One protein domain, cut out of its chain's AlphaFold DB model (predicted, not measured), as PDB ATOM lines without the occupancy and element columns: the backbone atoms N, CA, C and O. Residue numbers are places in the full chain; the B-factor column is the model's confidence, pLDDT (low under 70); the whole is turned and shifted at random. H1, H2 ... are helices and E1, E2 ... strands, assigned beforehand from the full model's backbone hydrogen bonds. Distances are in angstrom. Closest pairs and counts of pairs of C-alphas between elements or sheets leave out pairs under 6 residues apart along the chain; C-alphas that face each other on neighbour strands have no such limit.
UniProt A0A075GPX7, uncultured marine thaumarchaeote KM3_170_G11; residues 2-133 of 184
ATOM      1  N   ILE A   2     -57.151 -15.203  42.630       84.19
ATOM      2  CA  ILE A   2     -56.809 -16.647  42.660       84.19
ATOM      3  C   ILE A   2     -56.559 -17.212  41.248       84.19
ATOM      4  O   ILE A   2     -55.579 -17.917  41.031       84.19
ATOM      5  N   LEU A   3     -57.388 -16.844  40.265       86.44
ATOM      6  CA  LEU A   3     -57.191 -17.260  38.868       86.44
ATOM      7  C   LEU A   3     -55.869 -16.743  38.276       86.44
ATOM      8  O   LEU A   3     -55.154 -17.495  37.620       86.44
ATOM      9  N   GLU A   4     -55.514 -15.485  38.552       84.69
ATOM     10  CA  GLU A   4     -54.228 -14.907  38.135       84.69
ATOM     11  C   GLU A   4     -53.043 -15.562  38.849       84.69
ATOM     12  O   GLU A   4     -52.001 -15.784  38.244       84.69
ATOM     13  N   PHE A   5     -53.193 -15.917  40.126       88.94
ATOM     14  CA  PHE A   5     -52.173 -16.671  40.848       88.94
ATOM     15  C   PHE A   5     -51.904 -18.017  40.162       88.94
ATOM     16  O   PHE A   5     -50.749 -18.349  39.903       88.94
ATOM     17  N   PHE A   6     -52.950 -18.767  39.803       90.12
ATOM     18  CA  PHE A   6     -52.784 -20.047  39.113       90.12
ATOM     19  C   PHE A   6     -52.216 -19.900  37.698       90.12
ATOM     20  O   PHE A   6     -51.414 -20.739  37.284       90.12
ATOM     21  N   SER A   7     -52.576 -18.847  36.955       89.62
ATOM     22  CA  SER A   7     -51.997 -18.611  35.627       89.62
ATOM     23  C   SER A   7     -50.504 -18.275  35.710       89.62
ATOM     24  O   SER A   7     -49.703 -18.864  34.981       89.62
ATOM     25  N   ILE A   8     -50.108 -17.417  36.655       89.00
ATOM     26  CA  ILE A   8     -48.701 -17.071  36.900       89.00
ATOM     27  C   ILE A   8     -47.933 -18.277  37.455       89.00
ATOM     28  O   ILE A   8     -46.780 -18.483  37.088       89.00
ATOM     29  N   SER A   9     -48.558 -19.107  38.292       91.06
ATOM     30  CA  SER A   9     -47.943 -20.321  38.841       91.06
ATOM     31  C   SER A   9     -47.606 -21.324  37.738       91.06
ATOM     32  O   SER A   9     -46.470 -21.794  37.665       91.06
ATOM     33  N   LYS A  10     -48.546 -21.576  36.815       91.56
ATOM     34  CA  LYS A  10     -48.291 -22.412  35.631       91.56
ATOM     35  C   LYS A  10     -47.174 -21.833  34.761       91.56
ATOM     36  O   LYS A  10     -46.279 -22.570  34.355       91.56
ATOM     37  N   ALA A  11     -47.194 -20.521  34.516       89.88
ATOM     38  CA  ALA A  11     -46.150 -19.848  33.744       89.88
ATOM     39  C   ALA A  11     -44.768 -19.953  34.416       89.88
ATOM     40  O   ALA A  11     -43.787 -20.264  33.752       89.88
ATOM     41  N   SER A  12     -44.690 -19.767  35.735       91.12
ATOM     42  CA  SER A  12     -43.446 -19.890  36.505       91.12
ATOM     43  C   SER A  12     -42.898 -21.319  36.491       91.12
ATOM     44  O   SER A  12     -41.699 -21.504  36.299       91.12
ATOM     45  N   SER A  13     -43.759 -22.336  36.612       91.00
ATOM     46  CA  SER A  13     -43.336 -23.738  36.502       91.00
ATOM     47  C   SER A  13     -42.771 -24.062  35.119       91.00
ATOM     48  O   SER A  13     -41.780 -24.783  35.021       91.00
ATOM     49  N   ARG A  14     -43.380 -23.524  34.056       92.75
ATOM     50  CA  ARG A  14     -42.878 -23.678  32.687       92.75
ATOM     51  C   ARG A  14     -41.512 -23.010  32.518       92.75
ATOM     52  O   ARG A  14     -40.582 -23.669  32.066       92.75
ATOM     53  N   LEU A  15     -41.377 -21.756  32.955       91.81
ATOM     54  CA  LEU A  15     -40.114 -21.010  32.884       91.81
ATOM     55  C   LEU A  15     -38.994 -21.681  33.687       91.81
ATOM     56  O   LEU A  15     -37.850 -21.668  33.256       91.81
ATOM     57  N   ARG A  16     -39.301 -22.313  34.827       90.69
ATOM     58  CA  ARG A  16     -38.325 -23.127  35.574       90.69
ATOM     59  C   ARG A  16     -37.855 -24.351  34.791       90.69
ATOM     60  O   ARG A  16     -36.674 -24.682  34.839       90.69
ATOM     61  N   GLY A  17     -38.769 -25.026  34.092       93.25
ATOM     62  CA  GLY A  17     -38.422 -26.145  33.216       93.25
ATOM     63  C   GLY A  17     -37.494 -25.708  32.081       93.25
ATOM     64  O   GLY A  17     -36.461 -26.333  31.861       93.25
ATOM     65  N   GLU A  18     -37.831 -24.594  31.427       92.44
ATOM     66  CA  GLU A  18     -37.015 -23.980  30.371       92.44
ATOM     67  C   GLU A  18     -35.643 -23.528  30.909       92.44
ATOM     68  O   GLU A  18     -34.616 -23.855  30.319       92.44
ATOM     69  N   LEU A  19     -35.598 -22.885  32.082       93.75
ATOM     70  CA  LEU A  19     -34.357 -22.467  32.742       93.75
ATOM     71  C   LEU A  19     -33.418 -23.643  33.020       93.75
ATOM     72  O   LEU A  19     -32.224 -23.546  32.761       93.75
ATOM     73  N   ASN A  20     -33.941 -24.753  33.548       93.69
ATOM     74  CA  ASN A  20     -33.122 -25.931  33.832       93.69
ATOM     75  C   ASN A  20     -32.535 -26.535  32.551       93.69
ATOM     76  O   ASN A  20     -31.378 -26.947  32.554       93.69
ATOM     77  N   ALA A  21     -33.308 -26.569  31.462       93.12
ATOM     78  CA  ALA A  21     -32.821 -27.060  30.178       93.12
ATOM     79  C   ALA A  21     -31.691 -26.176  29.623       93.12
ATOM     80  O   ALA A  21     -30.657 -26.699  29.204       93.12
ATOM     81  N   GLU A  22     -31.850 -24.850  29.673       92.44
ATOM     82  CA  GLU A  22     -30.822 -23.909  29.210       92.44
ATOM     83  C   GLU A  22     -29.589 -23.875  30.121       92.44
ATOM     84  O   GLU A  22     -28.466 -23.775  29.634       92.44
ATOM     85  N   LEU A  23     -29.751 -24.055  31.436       93.62
ATOM     86  CA  LEU A  23     -28.622 -24.187  32.360       93.62
ATOM     87  C   LEU A  23     -27.766 -25.413  32.047       93.62
ATOM     88  O   LEU A  23     -26.542 -25.318  32.059       93.62
ATOM     89  N   VAL A  24     -28.388 -26.559  31.750       94.56
ATOM     90  CA  VAL A  24     -27.647 -27.775  31.379       94.56
ATOM     91  C   VAL A  24     -26.814 -27.532  30.121       94.56
ATOM     92  O   VAL A  24     -25.634 -27.878  30.113       94.56
ATOM     93  N   LYS A  25     -27.389 -26.887  29.098       92.00
ATOM     94  CA  LYS A  25     -26.656 -26.513  27.879       92.00
ATOM     95  C   LYS A  25     -25.529 -25.523  28.173       92.00
ATOM     96  O   LYS A  25     -24.399 -25.755  27.761       92.00
ATOM     97  N   GLY A  26     -25.797 -24.475  28.952       92.00
ATOM     98  CA  GLY A  26     -24.793 -23.481  29.330       92.00
ATOM     99  C   GLY A  26     -23.599 -24.101  30.062       92.00
ATOM    100  O   GLY A  26     -22.451 -23.839  29.706       92.00
ATOM    101  N   TYR A  27     -23.844 -24.983  31.036       93.50
ATOM    102  CA  TYR A  27     -22.765 -25.692  31.732       93.50
ATOM    103  C   TYR A  27     -21.982 -26.632  30.813       93.50
ATOM    104  O   TYR A  27     -20.775 -26.781  30.994       93.50
ATOM    105  N   GLN A  28     -22.629 -27.257  29.826       93.19
ATOM    106  CA  GLN A  28     -21.925 -28.046  28.812       93.19
ATOM    107  C   GLN A  28     -21.003 -27.166  27.960       93.19
ATOM    108  O   GLN A  28     -19.854 -27.547  27.743       93.19
ATOM    109  N   SER A  29     -21.455 -25.978  27.548       91.00
ATOM    110  CA  SER A  29     -20.632 -25.023  26.794       91.00
ATOM    111  C   SER A  29     -19.428 -24.521  27.599       91.00
ATOM    112  O   SER A  29     -18.332 -24.443  27.050       91.00
ATOM    113  N   ILE A  30     -19.588 -24.247  28.902       91.62
ATOM    114  CA  ILE A  30     -18.454 -23.896  29.779       91.62
ATOM    115  C   ILE A  30     -17.450 -25.045  29.863       91.62
ATOM    116  O   ILE A  30     -16.264 -24.826  29.646       91.62
ATOM    117  N   ARG A  31     -17.913 -26.277  30.109       93.00
ATOM    118  CA  ARG A  31     -17.022 -27.447  30.181       93.00
ATOM    119  C   ARG A  31     -16.255 -27.658  28.880       93.00
ATOM    120  O   ARG A  31     -15.072 -27.973  28.908       93.00
ATOM    121  N   MET A  32     -16.911 -27.464  27.735       90.50
ATOM    122  CA  MET A  32     -16.244 -27.550  26.437       90.50
ATOM    123  C   MET A  32     -15.164 -26.470  26.289       90.50
ATOM    124  O   MET A  32     -14.074 -26.756  25.799       90.50
ATOM    125  N   ALA A  33     -15.440 -25.246  26.748       90.31
ATOM    126  CA  ALA A  33     -14.460 -24.166  26.747       90.31
ATOM    127  C   ALA A  33     -13.262 -24.463  27.665       90.31
ATOM    128  O   ALA A  33     -12.125 -24.273  27.246       90.31
ATOM    129  N   GLU A  34     -13.492 -25.009  28.861       90.81
ATOM    130  CA  GLU A  34     -12.425 -25.449  29.773       90.81
ATOM    131  C   GLU A  34     -11.535 -26.528  29.137       90.81
ATOM    132  O   GLU A  34     -10.314 -26.480  29.275       90.81
ATOM    133  N   MET A  35     -12.128 -27.476  28.402       91.25
ATOM    134  CA  MET A  35     -11.390 -28.558  27.742       91.25
ATOM    135  C   MET A  35     -10.531 -28.081  26.561       91.25
ATOM    136  O   MET A  35      -9.473 -28.660  26.319       91.25
ATOM    137  N   ILE A  36     -10.979 -27.069  25.811       90.62
ATOM    138  CA  ILE A  36     -10.274 -26.563  24.619       90.62
ATOM    139  C   ILE A  36      -9.237 -25.499  24.992       90.62
ATOM    140  O   ILE A  36      -8.090 -25.573  24.555       90.62
ATOM    141  N   ASP A  37      -9.648 -24.490  25.761       87.00
ATOM    142  CA  ASP A  37      -8.856 -23.284  26.028       87.00
ATOM    143  C   ASP A  37      -8.087 -23.338  27.352       87.00
ATOM    144  O   ASP A  37      -7.190 -22.520  27.578       87.00
ATOM    145  N   GLY A  38      -8.424 -24.293  28.222       89.88
ATOM    146  CA  GLY A  38      -7.893 -24.392  29.576       89.88
ATOM    147  C   GLY A  38      -8.574 -23.434  30.561       89.88
ATOM    148  O   GLY A  38      -8.999 -22.328  30.222       89.88
ATOM    149  N   GLU A  39      -8.629 -23.851  31.824       88.81
ATOM    150  CA  GLU A  39      -9.293 -23.124  32.918       88.81
ATOM    151  C   GLU A  39      -8.721 -21.709  33.120       88.81
ATOM    152  O   GLU A  39      -9.463 -20.731  33.200       88.81
ATOM    153  N   MET A  40      -7.391 -21.573  33.087       88.19
ATOM    154  CA  MET A  40      -6.703 -20.298  33.321       88.19
ATOM    155  C   MET A  40      -7.059 -19.230  32.275       88.19
ATOM    156  O   MET A  40      -7.126 -18.040  32.583       88.19
ATOM    157  N   ARG A  41      -7.280 -19.625  31.015       86.44
ATOM    158  CA  ARG A  41      -7.656 -18.680  29.957       86.44
ATOM    159  C   ARG A  41      -9.109 -18.243  30.107       86.44
ATOM    160  O   ARG A  41      -9.391 -17.055  29.970       86.44
ATOM    161  N   LEU A  42     -10.001 -19.182  30.426       86.94
ATOM    162  CA  LEU A  42     -11.410 -18.897  30.680       86.94
ATOM    163  C   LEU A  42     -11.581 -17.914  31.845       86.94
ATOM    164  O   LEU A  42     -12.334 -16.950  31.719       86.94
ATOM    165  N   GLU A  43     -10.854 -18.116  32.944       88.00
ATOM    166  CA  GLU A  43     -10.902 -17.234  34.113       88.00
ATOM    167  C   GLU A  43     -10.413 -15.816  33.783       88.00
ATOM    168  O   GLU A  43     -11.084 -14.829  34.098       88.00
ATOM    169  N   ASN A  44      -9.287 -15.706  33.071       88.19
ATOM    170  CA  ASN A  44      -8.752 -14.416  32.634       88.19
ATOM    171  C   ASN A  44      -9.736 -13.652  31.738       88.19
ATOM    172  O   ASN A  44      -9.906 -12.443  31.898       88.19
ATOM    173  N   GLU A  45     -10.398 -14.339  30.803       84.50
ATOM    174  CA  GLU A  45     -11.420 -13.716  29.962       84.50
ATOM    175  C   GLU A  45     -12.675 -13.352  30.756       84.50
ATOM    176  O   GLU A  45     -13.230 -12.274  30.554       84.50
ATOM    177  N   ALA A  46     -13.086 -14.183  31.716       84.12
ATOM    178  CA  ALA A  46     -14.220 -13.894  32.588       84.12
ATOM    179  C   ALA A  46     -14.003 -12.625  33.430       84.12
ATOM    180  O   ALA A  46     -14.937 -11.844  33.608       84.12
ATOM    181  N   MET A  47     -12.775 -12.372  33.896       84.31
ATOM    182  CA  MET A  47     -12.434 -11.158  34.650       84.31
ATOM    183  C   MET A  47     -12.517  -9.873  33.817       84.31
ATOM    184  O   MET A  47     -12.812  -8.806  34.356       84.31
ATOM    185  N   LYS A  48     -12.269  -9.959  32.510       82.12
ATOM    186  CA  LYS A  48     -12.314  -8.812  31.591       82.12
ATOM    187  C   LYS A  48     -13.738  -8.430  31.178       82.12
ATOM    188  O   LYS A  48     -13.945  -7.346  30.632       82.12
ATOM    189  N   ILE A  49     -14.729  -9.287  31.440       77.62
ATOM    190  CA  ILE A  49     -16.137  -9.052  31.096       77.62
ATOM    191  C   ILE A  49     -16.636  -7.777  31.806       77.62
ATOM    192  O   ILE A  49     -16.724  -7.755  33.035       77.62
ATOM    193  N   PRO A  50     -17.044  -6.717  31.070       73.75
ATOM    194  CA  PRO A  50     -17.597  -5.517  31.692       73.75
ATOM    195  C   PRO A  50     -18.896  -5.806  32.444       73.75
ATOM    196  O   PRO A  50     -19.696  -6.654  32.034       73.75
ATOM    197  N   GLN A  51     -19.116  -5.046  33.521       71.44
ATOM    198  CA  GLN A  51     -20.283  -5.192  34.387       71.44
ATOM    199  C   GLN A  51     -21.604  -4.984  33.634       71.44
ATOM    200  O   GLN A  51     -21.716  -4.171  32.715       71.44
ATOM    201  N   LEU A  52     -22.631  -5.716  34.070       71.12
ATOM    202  CA  LEU A  52     -23.987  -5.612  33.538       71.12
ATOM    203  C   LEU A  52     -24.606  -4.239  33.851       71.12
ATOM    204  O   LEU A  52     -24.340  -3.628  34.888       71.12
ATOM    205  N   LYS A  53     -25.492  -3.770  32.961       71.31
ATOM    206  CA  LYS A  53     -26.262  -2.534  33.160       71.31
ATOM    207  C   LYS A  53     -27.103  -2.636  34.435       71.31
ATOM    208  O   LYS A  53     -27.679  -3.686  34.725       71.31
ATOM    209  N   LYS A  54     -27.211  -1.525  35.173       76.62
ATOM    210  CA  LYS A  54     -28.022  -1.446  36.398       76.62
ATOM    211  C   LYS A  54     -29.457  -1.910  36.126       76.62
ATOM    212  O   LYS A  54     -30.081  -1.486  35.152       76.62
ATOM    213  N   LEU A  55     -29.969  -2.770  37.003       82.50
ATOM    214  CA  LEU A  55     -31.347  -3.252  36.967       82.50
ATOM    215  C   LEU A  55     -32.289  -2.158  37.478       82.50
ATOM    216  O   LEU A  55     -32.105  -1.648  38.585       82.50
ATOM    217  N   THR A  56     -33.308  -1.813  36.696       86.00
ATOM    218  CA  THR A  56     -34.360  -0.877  37.109       86.00
ATOM    219  C   THR A  56     -35.608  -1.647  37.519       86.00
ATOM    220  O   THR A  56     -36.102  -2.493  36.779       86.00
ATOM    221  N   ILE A  57     -36.113  -1.380  38.723       87.69
ATOM    222  CA  ILE A  57     -37.294  -2.061  39.265       87.69
ATOM    223  C   ILE A  57     -38.461  -1.081  39.243       87.69
ATOM    224  O   ILE A  57     -38.447  -0.085  39.968       87.69
ATOM    225  N   THR A  58     -39.483  -1.371  38.442       88.94
ATOM    226  CA  THR A  58     -40.699  -0.556  38.354       88.94
ATOM    227  C   THR A  58     -41.858  -1.266  39.063       88.94
ATOM    228  O   THR A  58     -42.114  -2.445  38.826       88.94
ATOM    229  N   PRO A  59     -42.576  -0.614  39.992       89.12
ATOM    230  CA  PRO A  59     -43.722  -1.241  40.638       89.12
ATOM    231  C   PRO A  59     -44.926  -1.259  39.686       89.12
ATOM    232  O   PRO A  59     -45.366  -0.218  39.206       89.12
ATOM    233  N   LYS A  60     -45.515  -2.436  39.468       88.94
ATOM    234  CA  LYS A  60     -46.792  -2.616  38.767       88.94
ATOM    235  C   LYS A  60     -47.867  -3.043  39.765       88.94
ATOM    236  O   LYS A  60     -47.598  -3.796  40.695       88.94
ATOM    237  N   ASN A  61     -49.093  -2.561  39.594       88.25
ATOM    238  CA  ASN A  61     -50.217  -2.968  40.432       88.25
ATOM    239  C   ASN A  61     -51.053  -4.031  39.707       88.25
ATOM    240  O   ASN A  61     -51.437  -3.823  38.558       88.25
ATOM    241  N   ILE A  62     -51.338  -5.149  40.372       83.31
ATOM    242  CA  ILE A  62     -52.281  -6.168  39.897       83.31
ATOM    243  C   ILE A  62     -53.233  -6.481  41.046       83.31
ATOM    244  O   ILE A  62     -52.801  -6.912  42.112       83.31
ATOM    245  N   MET A  63     -54.529  -6.224  40.838       80.50
ATOM    246  CA  MET A  63     -55.593  -6.459  41.826       80.50
ATOM    247  C   MET A  63     -55.325  -5.826  43.207       80.50
ATOM    248  O   MET A  63     -55.735  -6.364  44.223       80.50
ATOM    249  N   GLY A  64     -54.620  -4.693  43.282       82.00
ATOM    250  CA  GLY A  64     -54.292  -4.044  44.561       82.00
ATOM    251  C   GLY A  64     -53.009  -4.552  45.230       82.00
ATOM    252  O   GLY A  64     -52.640  -4.046  46.289       82.00
ATOM    253  N   VAL A  65     -52.291  -5.495  44.611       86.62
ATOM    254  CA  VAL A  65     -50.966  -5.950  45.052       86.62
ATOM    255  C   VAL A  65     -49.878  -5.287  44.205       86.62
ATOM    256  O   VAL A  65     -49.841  -5.424  42.981       86.62
ATOM    257  N   LYS A  66     -48.945  -4.587  44.868       87.81
ATOM    258  CA  LYS A  66     -47.765  -3.972  44.234       87.81
ATOM    259  C   LYS A  66     -46.689  -5.023  43.954       87.81
ATOM    260  O   LYS A  66     -45.937  -5.422  44.854       87.81
ATOM    261  N   ILE A  67     -46.588  -5.437  42.702       88.56
ATOM    262  CA  ILE A  67     -45.606  -6.398  42.209       88.56
ATOM    263  C   ILE A  67     -44.403  -5.663  41.593       88.56
ATOM    264  O   ILE A  67     -44.576  -4.594  41.007       88.56
ATOM    265  N   PRO A  68     -43.172  -6.170  41.754       87.12
ATOM    266  CA  PRO A  68     -42.025  -5.616  41.050       87.12
ATOM    267  C   PRO A  68     -42.050  -6.086  39.593       87.12
ATOM    268  O   PRO A  68     -42.288  -7.262  39.332       87.12
ATOM    269  N   ARG A  69     -41.788  -5.177  38.661       87.31
ATOM    270  CA  ARG A  69     -41.445  -5.473  37.276       87.31
ATOM    271  C   ARG A  69     -39.973  -5.152  37.087       87.31
ATOM    272  O   ARG A  69     -39.503  -4.110  37.551       87.31
ATOM    273  N   LEU A  70     -39.250  -6.067  36.463       85.56
ATOM    274  CA  LEU A  70     -37.823  -5.909  36.228       85.56
ATOM    275  C   LEU A  70     -37.621  -5.406  34.798       85.56
ATOM    276  O   LEU A  70     -38.032  -6.048  33.836       85.56
ATOM    277  N   GLU A  71     -37.008  -4.234  34.658       76.19
ATOM    278  CA  GLU A  71     -36.602  -3.669  33.373       76.19
ATOM    279  C   GLU A  71     -35.075  -3.499  33.381       76.19
ATOM    280  O   GLU A  71     -34.489  -3.015  34.352       76.19
ATOM    281  N   GLY A  72     -34.401  -3.928  32.314       68.50
ATOM    282  CA  GLY A  72     -32.938  -3.903  32.233       68.50
ATOM    283  C   GLY A  72     -32.287  -5.254  32.541       68.50
ATOM    284  O   GLY A  72     -32.860  -6.298  32.245       68.50
ATOM    285  N   GLY A  73     -31.040  -5.231  33.026       60.38
ATOM    286  CA  GLY A  73     -30.213  -6.441  33.194       60.38
ATOM    287  C   GLY A  73     -29.750  -7.075  31.876       60.38
ATOM    288  O   GLY A  73     -29.119  -8.125  31.868       60.38
ATOM    289  N   ARG A  74     -30.046  -6.435  30.741       61.69
ATOM    290  CA  ARG A  74     -29.592  -6.877  29.427       61.69
ATOM    291  C   ARG A  74     -28.276  -6.182  29.095       61.69
ATOM    292  O   ARG A  74     -28.150  -4.969  29.275       61.69
ATOM    293  N   ARG A  75     -27.310  -6.960  28.617       59.53
ATOM    294  CA  ARG A  75     -26.130  -6.424  27.941       59.53
ATOM    295  C   ARG A  75     -26.600  -5.838  26.606       59.53
ATOM    296  O   ARG A  75     -27.369  -6.500  25.911       59.53
ATOM    297  N   GLU A  76     -26.206  -4.610  26.279       54.94
ATOM    298  CA  GLU A  76     -26.215  -4.201  24.867       54.94
ATOM    299  C   GLU A  76     -25.230  -5.095  24.112       54.94
ATOM    300  O   GLU A  76     -24.308  -5.645  24.727       54.94
ATOM    301  N   GLU A  77     -25.508  -5.313  22.826       55.03
ATOM    302  CA  GLU A  77     -24.696  -6.137  21.931       55.03
ATOM    303  C   GLU A  77     -23.217  -5.897  22.219       55.03
ATOM    304  O   GLU A  77     -22.765  -4.752  22.301       55.03
ATOM    305  N   LEU A  78     -22.493  -6.988  22.483       53.50
ATOM    306  CA  LEU A  78     -21.053  -6.948  22.692       53.50
ATOM    307  C   LEU A  78     -20.449  -6.052  21.614       53.50
ATOM    308  O   LEU A  78     -20.709  -6.277  20.433       53.50
ATOM    309  N   LEU A  79     -19.664  -5.056  22.041       53.38
ATOM    310  CA  LEU A  79     -18.768  -4.316  21.161       53.38
ATOM    311  C   LEU A  79     -18.104  -5.356  20.257       53.38
ATOM    312  O   LEU A  79     -17.423  -6.255  20.755       53.38
ATOM    313  N   THR A  80     -18.387  -5.286  18.959       54.50
ATOM    314  CA  THR A  80     -17.945  -6.254  17.944       54.50
ATOM    315  C   THR A  80     -16.444  -6.519  18.015       54.50
ATOM    316  O   THR A  80     -16.002  -7.629  17.731       54.50
ATOM    317  N   ASP A  81     -15.689  -5.538  18.502       52.59
ATOM    318  CA  ASP A  81     -14.243  -5.583  18.699       52.59
ATOM    319  C   ASP A  81     -13.811  -6.578  19.788       52.59
ATOM    320  O   ASP A  81     -12.830  -7.291  19.610       52.59
ATOM    321  N   TYR A  82     -14.570  -6.711  20.883       61.81
ATOM    322  CA  TYR A  82     -14.250  -7.663  21.956       61.81
ATOM    323  C   TYR A  82     -14.524  -9.111  21.520       61.81
ATOM    324  O   TYR A  82     -13.872 -10.038  21.982       61.81
ATOM    325  N   LEU A  83     -15.467  -9.330  20.598       61.03
ATOM    326  CA  LEU A  83     -15.823 -10.669  20.117       61.03
ATOM    327  C   LEU A  83     -14.761 -11.279  19.184       61.03
ATOM    328  O   LEU A  83     -14.729 -12.497  19.033       61.03
ATOM    329  N   LEU A  84     -13.922 -10.445  18.560       63.72
ATOM    330  CA  LEU A  84     -12.881 -10.862  17.613       63.72
ATOM    331  C   LEU A  84     -11.644 -11.467  18.299       63.72
ATOM    332  O   LEU A  84     -10.968 -12.292  17.691       63.72
ATOM    333  N   GLU A  85     -11.360 -11.094  19.550       71.12
ATOM    334  CA  GLU A  85     -10.196 -11.594  20.305       71.12
ATOM    335  C   GLU A  85     -10.497 -12.859  21.131       71.12
ATOM    336  O   GLU A  85      -9.579 -13.580  21.535       71.12
ATOM    337  N   ILE A  86     -11.776 -13.157  21.376       77.81
ATOM    338  CA  ILE A  86     -12.194 -14.274  22.232       77.81
ATOM    339  C   ILE A  86     -12.288 -15.576  21.418       77.81
ATOM    340  O   ILE A  86     -12.870 -15.587  20.330       77.81
ATOM    341  N   PRO A  87     -11.812 -16.713  21.962       83.50
ATOM    342  CA  PRO A  87     -12.077 -18.040  21.411       83.50
ATOM    343  C   PRO A  87     -13.565 -18.311  21.183       83.50
ATOM    344  O   PRO A  87     -14.423 -17.952  21.993       83.50
ATOM    345  N   VAL A  88     -13.878 -19.021  20.101       86.25
ATOM    346  CA  VAL A  88     -15.264 -19.343  19.722       86.25
ATOM    347  C   VAL A  88     -15.995 -20.104  20.837       86.25
ATOM    348  O   VAL A  88     -17.142 -19.789  21.140       86.25
ATOM    349  N   SER A  89     -15.303 -21.027  21.503       86.88
ATOM    350  CA  SER A  89     -15.745 -21.792  22.680       86.88
ATOM    351  C   SER A  89     -16.217 -20.900  23.834       86.88
ATOM    352  O   SER A  89     -17.320 -21.072  24.354       86.88
ATOM    353  N   ILE A  90     -15.408 -19.910  24.218       86.62
ATOM    354  CA  ILE A  90     -15.732 -18.974  25.308       86.62
ATOM    355  C   ILE A  90     -16.878 -18.040  24.890       86.62
ATOM    356  O   ILE A  90     -17.777 -17.748  25.681       86.62
ATOM    357  N   SER A  91     -16.886 -17.600  23.630       85.31
ATOM    358  CA  SER A  91     -17.954 -16.773  23.062       85.31
ATOM    359  C   SER A  91     -19.311 -17.489  23.069       85.31
ATOM    360  O   SER A  91     -20.330 -16.895  23.431       85.31
ATOM    361  N   GLU A  92     -19.334 -18.778  22.729       86.56
ATOM    362  CA  GLU A  92     -20.534 -19.616  22.767       86.56
ATOM    363  C   GLU A  92     -21.055 -19.803  24.198       86.56
ATOM    364  O   GLU A  92     -22.236 -19.558  24.459       86.56
ATOM    365  N   ALA A  93     -20.170 -20.128  25.146       88.00
ATOM    366  CA  ALA A  93     -20.525 -20.224  26.562       88.00
ATOM    367  C   ALA A  93     -21.091 -18.898  27.101       88.00
ATOM    368  O   ALA A  93     -22.107 -18.879  27.801       88.00
ATOM    369  N   MET A  94     -20.488 -17.769  26.721       85.94
ATOM    370  CA  MET A  94     -20.969 -16.444  27.102       85.94
ATOM    371  C   MET A  94     -22.374 -16.161  26.550       85.94
ATOM    372  O   MET A  94     -23.209 -15.627  27.281       85.94
ATOM    373  N   LYS A  95     -22.661 -16.513  25.290       85.62
ATOM    374  CA  LYS A  95     -24.001 -16.352  24.697       85.62
ATOM    375  C   LYS A  95     -25.040 -17.211  25.419       85.62
ATOM    376  O   LYS A  95     -26.080 -16.683  25.808       85.62
ATOM    377  N   ALA A  96     -24.726 -18.478  25.690       89.06
ATOM    378  CA  ALA A  96     -25.617 -19.374  26.427       89.06
ATOM    379  C   ALA A  96     -25.968 -18.812  27.820       89.06
ATOM    380  O   ALA A  96     -27.135 -18.759  28.210       89.06
ATOM    381  N   PHE A  97     -24.982 -18.286  28.556       88.56
ATOM    382  CA  PHE A  97     -25.234 -17.685  29.871       88.56
ATOM    383  C   PHE A  97     -25.966 -16.337  29.819       88.56
ATOM    384  O   PHE A  97     -26.673 -15.995  30.769       88.56
ATOM    385  N   GLN A  98     -25.860 -15.576  28.726       85.69
ATOM    386  CA  GLN A  98     -26.677 -14.373  28.527       85.69
ATOM    387  C   GLN A  98     -28.162 -14.716  28.358       85.69
ATOM    388  O   GLN A  98     -29.022 -14.028  28.916       85.69
ATOM    389  N   GLU A  99     -28.473 -15.796  27.640       86.69
ATOM    390  CA  GLU A  99     -29.843 -16.298  27.503       86.69
ATOM    391  C   GLU A  99     -30.382 -16.826  28.836       86.69
ATOM    392  O   GLU A  99     -31.476 -16.437  29.256       86.69
ATOM    393  N   VAL A 100     -29.578 -17.609  29.562       91.31
ATOM    394  CA  VAL A 100     -29.902 -18.053  30.927       91.31
ATOM    395  C   VAL A 100     -30.192 -16.856  31.832       91.31
ATOM    396  O   VAL A 100     -31.207 -16.848  32.527       91.31
ATOM    397  N   HIS A 101     -29.352 -15.816  31.810       88.19
ATOM    398  CA  HIS A 101     -29.540 -14.630  32.647       88.19
ATOM    399  C   HIS A 101     -30.893 -13.952  32.396       88.19
ATOM    400  O   HIS A 101     -31.583 -13.569  33.344       88.19
ATOM    401  N   LYS A 102     -31.318 -13.863  31.130       86.94
ATOM    402  CA  LYS A 102     -32.634 -13.328  30.762       86.94
ATOM    403  C   LYS A 102     -33.769 -14.153  31.375       86.94
ATOM    404  O   LYS A 102     -34.670 -13.580  31.983       86.94
ATOM    405  N   ILE A 103     -33.698 -15.480  31.268       90.62
ATOM    406  CA  ILE A 103     -34.718 -16.377  31.833       90.62
ATOM    407  C   ILE A 103     -34.737 -16.275  33.364       90.62
ATOM    408  O   ILE A 103     -35.809 -16.240  33.964       90.62
ATOM    409  N   VAL A 104     -33.573 -16.169  34.015       91.31
ATOM    410  CA  VAL A 104     -33.477 -15.994  35.475       91.31
ATOM    411  C   VAL A 104     -34.187 -14.720  35.934       91.31
ATOM    412  O   VAL A 104     -34.917 -14.764  36.925       91.31
ATOM    413  N   LEU A 105     -34.016 -13.601  35.223       89.50
ATOM    414  CA  LEU A 105     -34.716 -12.351  35.543       89.50
ATOM    415  C   LEU A 105     -36.238 -12.514  35.430       89.50
ATOM    416  O   LEU A 105     -36.966 -12.111  36.341       89.50
ATOM    417  N   ASP A 106     -36.716 -13.165  34.366       89.38
ATOM    418  CA  ASP A 106     -38.144 -13.436  34.176       89.38
ATOM    419  C   ASP A 106     -38.698 -14.347  35.287       89.38
ATOM    420  O   ASP A 106     -39.750 -14.065  35.870       89.38
ATOM    421  N   VAL A 107     -37.973 -15.411  35.645       92.44
ATOM    422  CA  VAL A 107     -38.337 -16.315  36.749       92.44
ATOM    423  C   VAL A 107     -38.389 -15.557  38.076       92.44
ATOM    424  O   VAL A 107     -39.377 -15.675  38.806       92.44
ATOM    425  N   ALA A 108     -37.381 -14.736  38.375       91.06
ATOM    426  CA  ALA A 108     -37.316 -13.952  39.606       91.06
ATOM    427  C   ALA A 108     -38.495 -12.970  39.730       91.06
ATOM    428  O   ALA A 108     -39.079 -12.840  40.815       91.06
ATOM    429  N   GLU A 109     -38.897 -12.320  38.632       90.06
ATOM    430  CA  GLU A 109     -40.078 -11.451  38.598       90.06
ATOM    431  C   GLU A 109     -41.357 -12.233  38.943       90.06
ATOM    432  O   GLU A 109     -42.133 -11.827  39.823       90.06
ATOM    433  N   LYS A 110     -41.586 -13.372  38.273       91.25
ATOM    434  CA  LYS A 110     -42.803 -14.178  38.469       91.25
ATOM    435  C   LYS A 110     -42.856 -14.813  39.852       91.25
ATOM    436  O   LYS A 110     -43.909 -14.773  40.486       91.25
ATOM    437  N   GLU A 111     -41.747 -15.332  40.366       91.00
ATOM    438  CA  GLU A 111     -41.693 -15.913  41.711       91.00
ATOM    439  C   GLU A 111     -41.944 -14.878  42.804       91.00
ATOM    440  O   GLU A 111     -42.719 -15.120  43.735       91.00
ATOM    441  N   THR A 112     -41.335 -13.700  42.677       91.56
ATOM    442  CA  THR A 112     -41.556 -12.612  43.634       91.56
ATOM    443  C   THR A 112     -43.014 -12.158  43.602       91.56
ATOM    444  O   THR A 112     -43.622 -11.919  44.650       91.56
ATOM    445  N   THR A 113     -43.605 -12.103  42.408       91.00
ATOM    446  CA  THR A 113     -45.031 -11.825  42.222       91.00
ATOM    447  C   THR A 113     -45.907 -12.881  42.900       91.00
ATOM    448  O   THR A 113     -46.818 -12.522  43.647       91.00
ATOM    449  N   LEU A 114     -45.608 -14.171  42.720       91.25
ATOM    450  CA  LEU A 114     -46.348 -15.270  43.350       91.25
ATOM    451  C   LEU A 114     -46.307 -15.201  44.873       91.25
ATOM    452  O   LEU A 114     -47.353 -15.331  45.506       91.25
ATOM    453  N   ARG A 115     -45.135 -14.945  45.470       91.81
ATOM    454  CA  ARG A 115     -45.009 -14.807  46.932       91.81
ATOM    455  C   ARG A 115     -45.867 -13.665  47.469       91.81
ATOM    456  O   ARG A 115     -46.564 -13.841  48.466       91.81
ATOM    457  N   LYS A 116     -45.857 -12.509  46.797       91.62
ATOM    458  CA  LYS A 116     -46.672 -11.352  47.196       91.62
ATOM    459  C   LYS A 116     -48.171 -11.618  47.062       91.62
ATOM    460  O   LYS A 116     -48.925 -11.281  47.970       91.62
ATOM    461  N   LEU A 117     -48.598 -12.239  45.961       91.12
ATOM    462  CA  LEU A 117     -49.999 -12.615  45.762       91.12
ATOM    463  C   LEU A 117     -50.458 -13.632  46.809       91.12
ATOM    464  O   LEU A 117     -51.532 -13.468  47.378       91.12
ATOM    465  N   LEU A 118     -49.638 -14.644  47.100       91.94
ATOM    466  CA  LEU A 118     -49.953 -15.663  48.099       91.94
ATOM    467  C   LEU A 118     -50.157 -15.048  49.488       91.94
ATOM    468  O   LEU A 118     -51.114 -15.394  50.177       91.94
ATOM    469  N   TYR A 119     -49.299 -14.099  49.870       92.31
ATOM    470  CA  TYR A 119     -49.429 -13.386  51.138       92.31
ATOM    471  C   TYR A 119     -50.751 -12.608  51.237       92.31
ATOM    472  O   TYR A 119     -51.443 -12.684  52.253       92.31
ATOM    473  N   GLU A 120     -51.147 -11.900  50.175       91.50
ATOM    474  CA  GLU A 120     -52.404 -11.144  50.186       91.50
ATOM    475  C   GLU A 120     -53.637 -12.067  50.146       91.50
ATOM    476  O   GLU A 120     -54.647 -11.792  50.800       91.50
ATOM    477  N   ILE A 121     -53.552 -13.207  49.454       91.75
ATOM    478  CA  ILE A 121     -54.609 -14.230  49.455       91.75
ATOM    479  C   ILE A 121     -54.786 -14.823  50.859       91.75
ATOM    480  O   ILE A 121     -55.911 -14.924  51.343       91.75
ATOM    481  N   ASP A 122     -53.704 -15.168  51.559       93.19
ATOM    482  CA  ASP A 122     -53.813 -15.698  52.924       93.19
ATOM    483  C   ASP A 122     -54.386 -14.644  53.886       93.19
ATOM    484  O   ASP A 122     -55.274 -14.923  54.693       93.19
ATOM    485  N   LYS A 123     -53.971 -13.382  53.736       92.94
ATOM    486  CA  LYS A 123     -54.510 -12.268  54.522       92.94
ATOM    487  C   LYS A 123     -56.007 -12.059  54.292       92.94
ATOM    488  O   LYS A 123     -56.747 -11.848  55.254       92.94
ATOM    489  N   THR A 124     -56.467 -12.110  53.043       91.94
ATOM    490  CA  THR A 124     -57.897 -11.978  52.716       91.94
ATOM    491  C   THR A 124     -58.696 -13.179  53.221       91.94
ATOM    492  O   THR A 124     -59.741 -12.977  53.839       91.94
ATOM    493  N   LYS A 125     -58.169 -14.405  53.094       93.62
ATOM    494  CA  LYS A 125     -58.775 -15.621  53.662       93.62
ATOM    495  C   LYS A 125     -58.926 -15.538  55.183       93.62
ATOM    496  O   LYS A 125     -60.001 -15.814  55.708       93.62
ATOM    497  N   ARG A 126     -57.878 -15.123  55.906       94.94
ATOM    498  CA  ARG A 126     -57.931 -14.955  57.370       94.94
ATOM    499  C   ARG A 126     -58.961 -13.909  57.792       94.94
ATOM    500  O   ARG A 126     -59.674 -14.125  58.767       94.94
ATOM    501  N   LYS A 127     -59.062 -12.798  57.055       95.69
ATOM    502  CA  LYS A 127     -60.076 -11.762  57.305       95.69
ATOM    503  C   LYS A 127     -61.495 -12.290  57.102       95.69
ATOM    504  O   LYS A 127     -62.325 -12.069  57.975       95.69
ATOM    505  N   ALA A 128     -61.754 -12.998  56.002       96.19
ATOM    506  CA  ALA A 128     -63.060 -13.608  55.748       96.19
ATOM    507  C   ALA A 128     -63.440 -14.583  56.873       96.19
ATOM    508  O   ALA A 128     -64.503 -14.450  57.469       96.19
ATOM    509  N   ASN A 129     -62.506 -15.451  57.270       95.25
ATOM    510  CA  ASN A 129     -62.715 -16.399  58.362       95.25
ATOM    511  C   ASN A 129     -63.014 -15.713  59.707       95.25
ATOM    512  O   ASN A 129     -63.866 -16.170  60.463       95.25
ATOM    513  N   ALA A 130     -62.326 -14.612  60.019       97.19
ATOM    514  CA  ALA A 130     -62.605 -13.845  61.229       97.19
ATOM    515  C   ALA A 130     -64.005 -13.218  61.187       97.19
ATOM    516  O   ALA A 130     -64.707 -13.209  62.196       97.19
ATOM    517  N   ILE A 131     -64.425 -12.703  60.027       96.88
ATOM    518  CA  ILE A 131     -65.762 -12.133  59.853       96.88
ATOM    519  C   ILE A 131     -66.826 -13.206  60.085       96.88
ATOM    520  O   ILE A 131     -67.697 -13.014  60.929       96.88
ATOM    521  N   GLU A 132     -66.703 -14.339  59.399       96.12
ATOM    522  CA  GLU A 132     -67.678 -15.430  59.441       96.12
ATOM    523  C   GLU A 132     -67.775 -16.080  60.820       96.12
ATOM    524  O   GLU A 132     -68.870 -16.246  61.346       96.12
ATOM    525  N   ASN A 133     -66.637 -16.407  61.438       96.12
ATOM    526  CA  ASN A 133     -66.624 -17.240  62.640       96.12
ATOM    527  C   ASN A 133     -66.492 -16.458  63.953       96.12
ATOM    528  O   ASN A 133     -66.670 -17.039  65.021       96.12
TER     529      ASN A 133
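Overview. This is residues 2 to 133 of the 184 residues of a protein of uncultured marine thaumarchaeote KM3_170_G11 (UniProt A0A075GPX7). Two long helices, H1 and H4, lie side by side and run opposite ways, and a strand hairpin, E1 and E2, packs on H4 through E2, away from H1. The short helices H2 and H3 lie near the end where H1 finishes and H4 begins, while residues 122 to 133 of H4 stick out at the other end. The printed part has 132 residues, mostly helix, in the order H1 H2 E1 E2 H3 H4, with one antiparallel sheet, E1 - E2. It is loose, with a radius of gyration of the C-alphas of 20.4 A, and spans 69 by 26 by 20 A.

Along the chain. Find C-alpha 2 at (-56.809, -16.647, 42.660); from there H1, residues 2 to 37, runs 51.2 A. Next come H2, residues 39 to 48, and the strands E1, residues 56 to 62, and E2, residues 65 to 71. H3 is residues 80 to 85. Then look for C-alpha 88 at (-15.264, -19.343, 19.722), where H4, residues 88 to 133, begins its 67.0 A to C-alpha 133 at (-66.624, -17.240, 62.640).

Arrangement. H1 and H4 touch at a shallow tilt of 24 degrees; their closest C-alphas, of Ser 29 and Ala 93, are 4.8 A apart. H2 is close to H1 but not clearly touching, with C-alphas 34 and 42 closest at 6.7 A. In the hairpin E1 and E2, look at N 58 and O 69, within hydrogen-bond range at 2.9 A. The closest C-alphas of E2 and H4, of Ile 67 and Thr 113, are 5.5 A apart; E1 and H4 are apart. H3 is close to H4 but not clearly touching, with C-alphas 83 and 91 closest at 7.1 A. Every O i to N i+4 pair is within hydrogen-bond range in H1, H2 and H4; H3 has 0 of 2, and 2 of 3 O i to N i+3 pairs.

Size, cuts and confidence. The C-alphas of Glu 85 and Asn 133, the two farthest apart, are 70.8 A apart. The printed part has no cut and no long link. Residues 72 to 84 have pLDDT under 70.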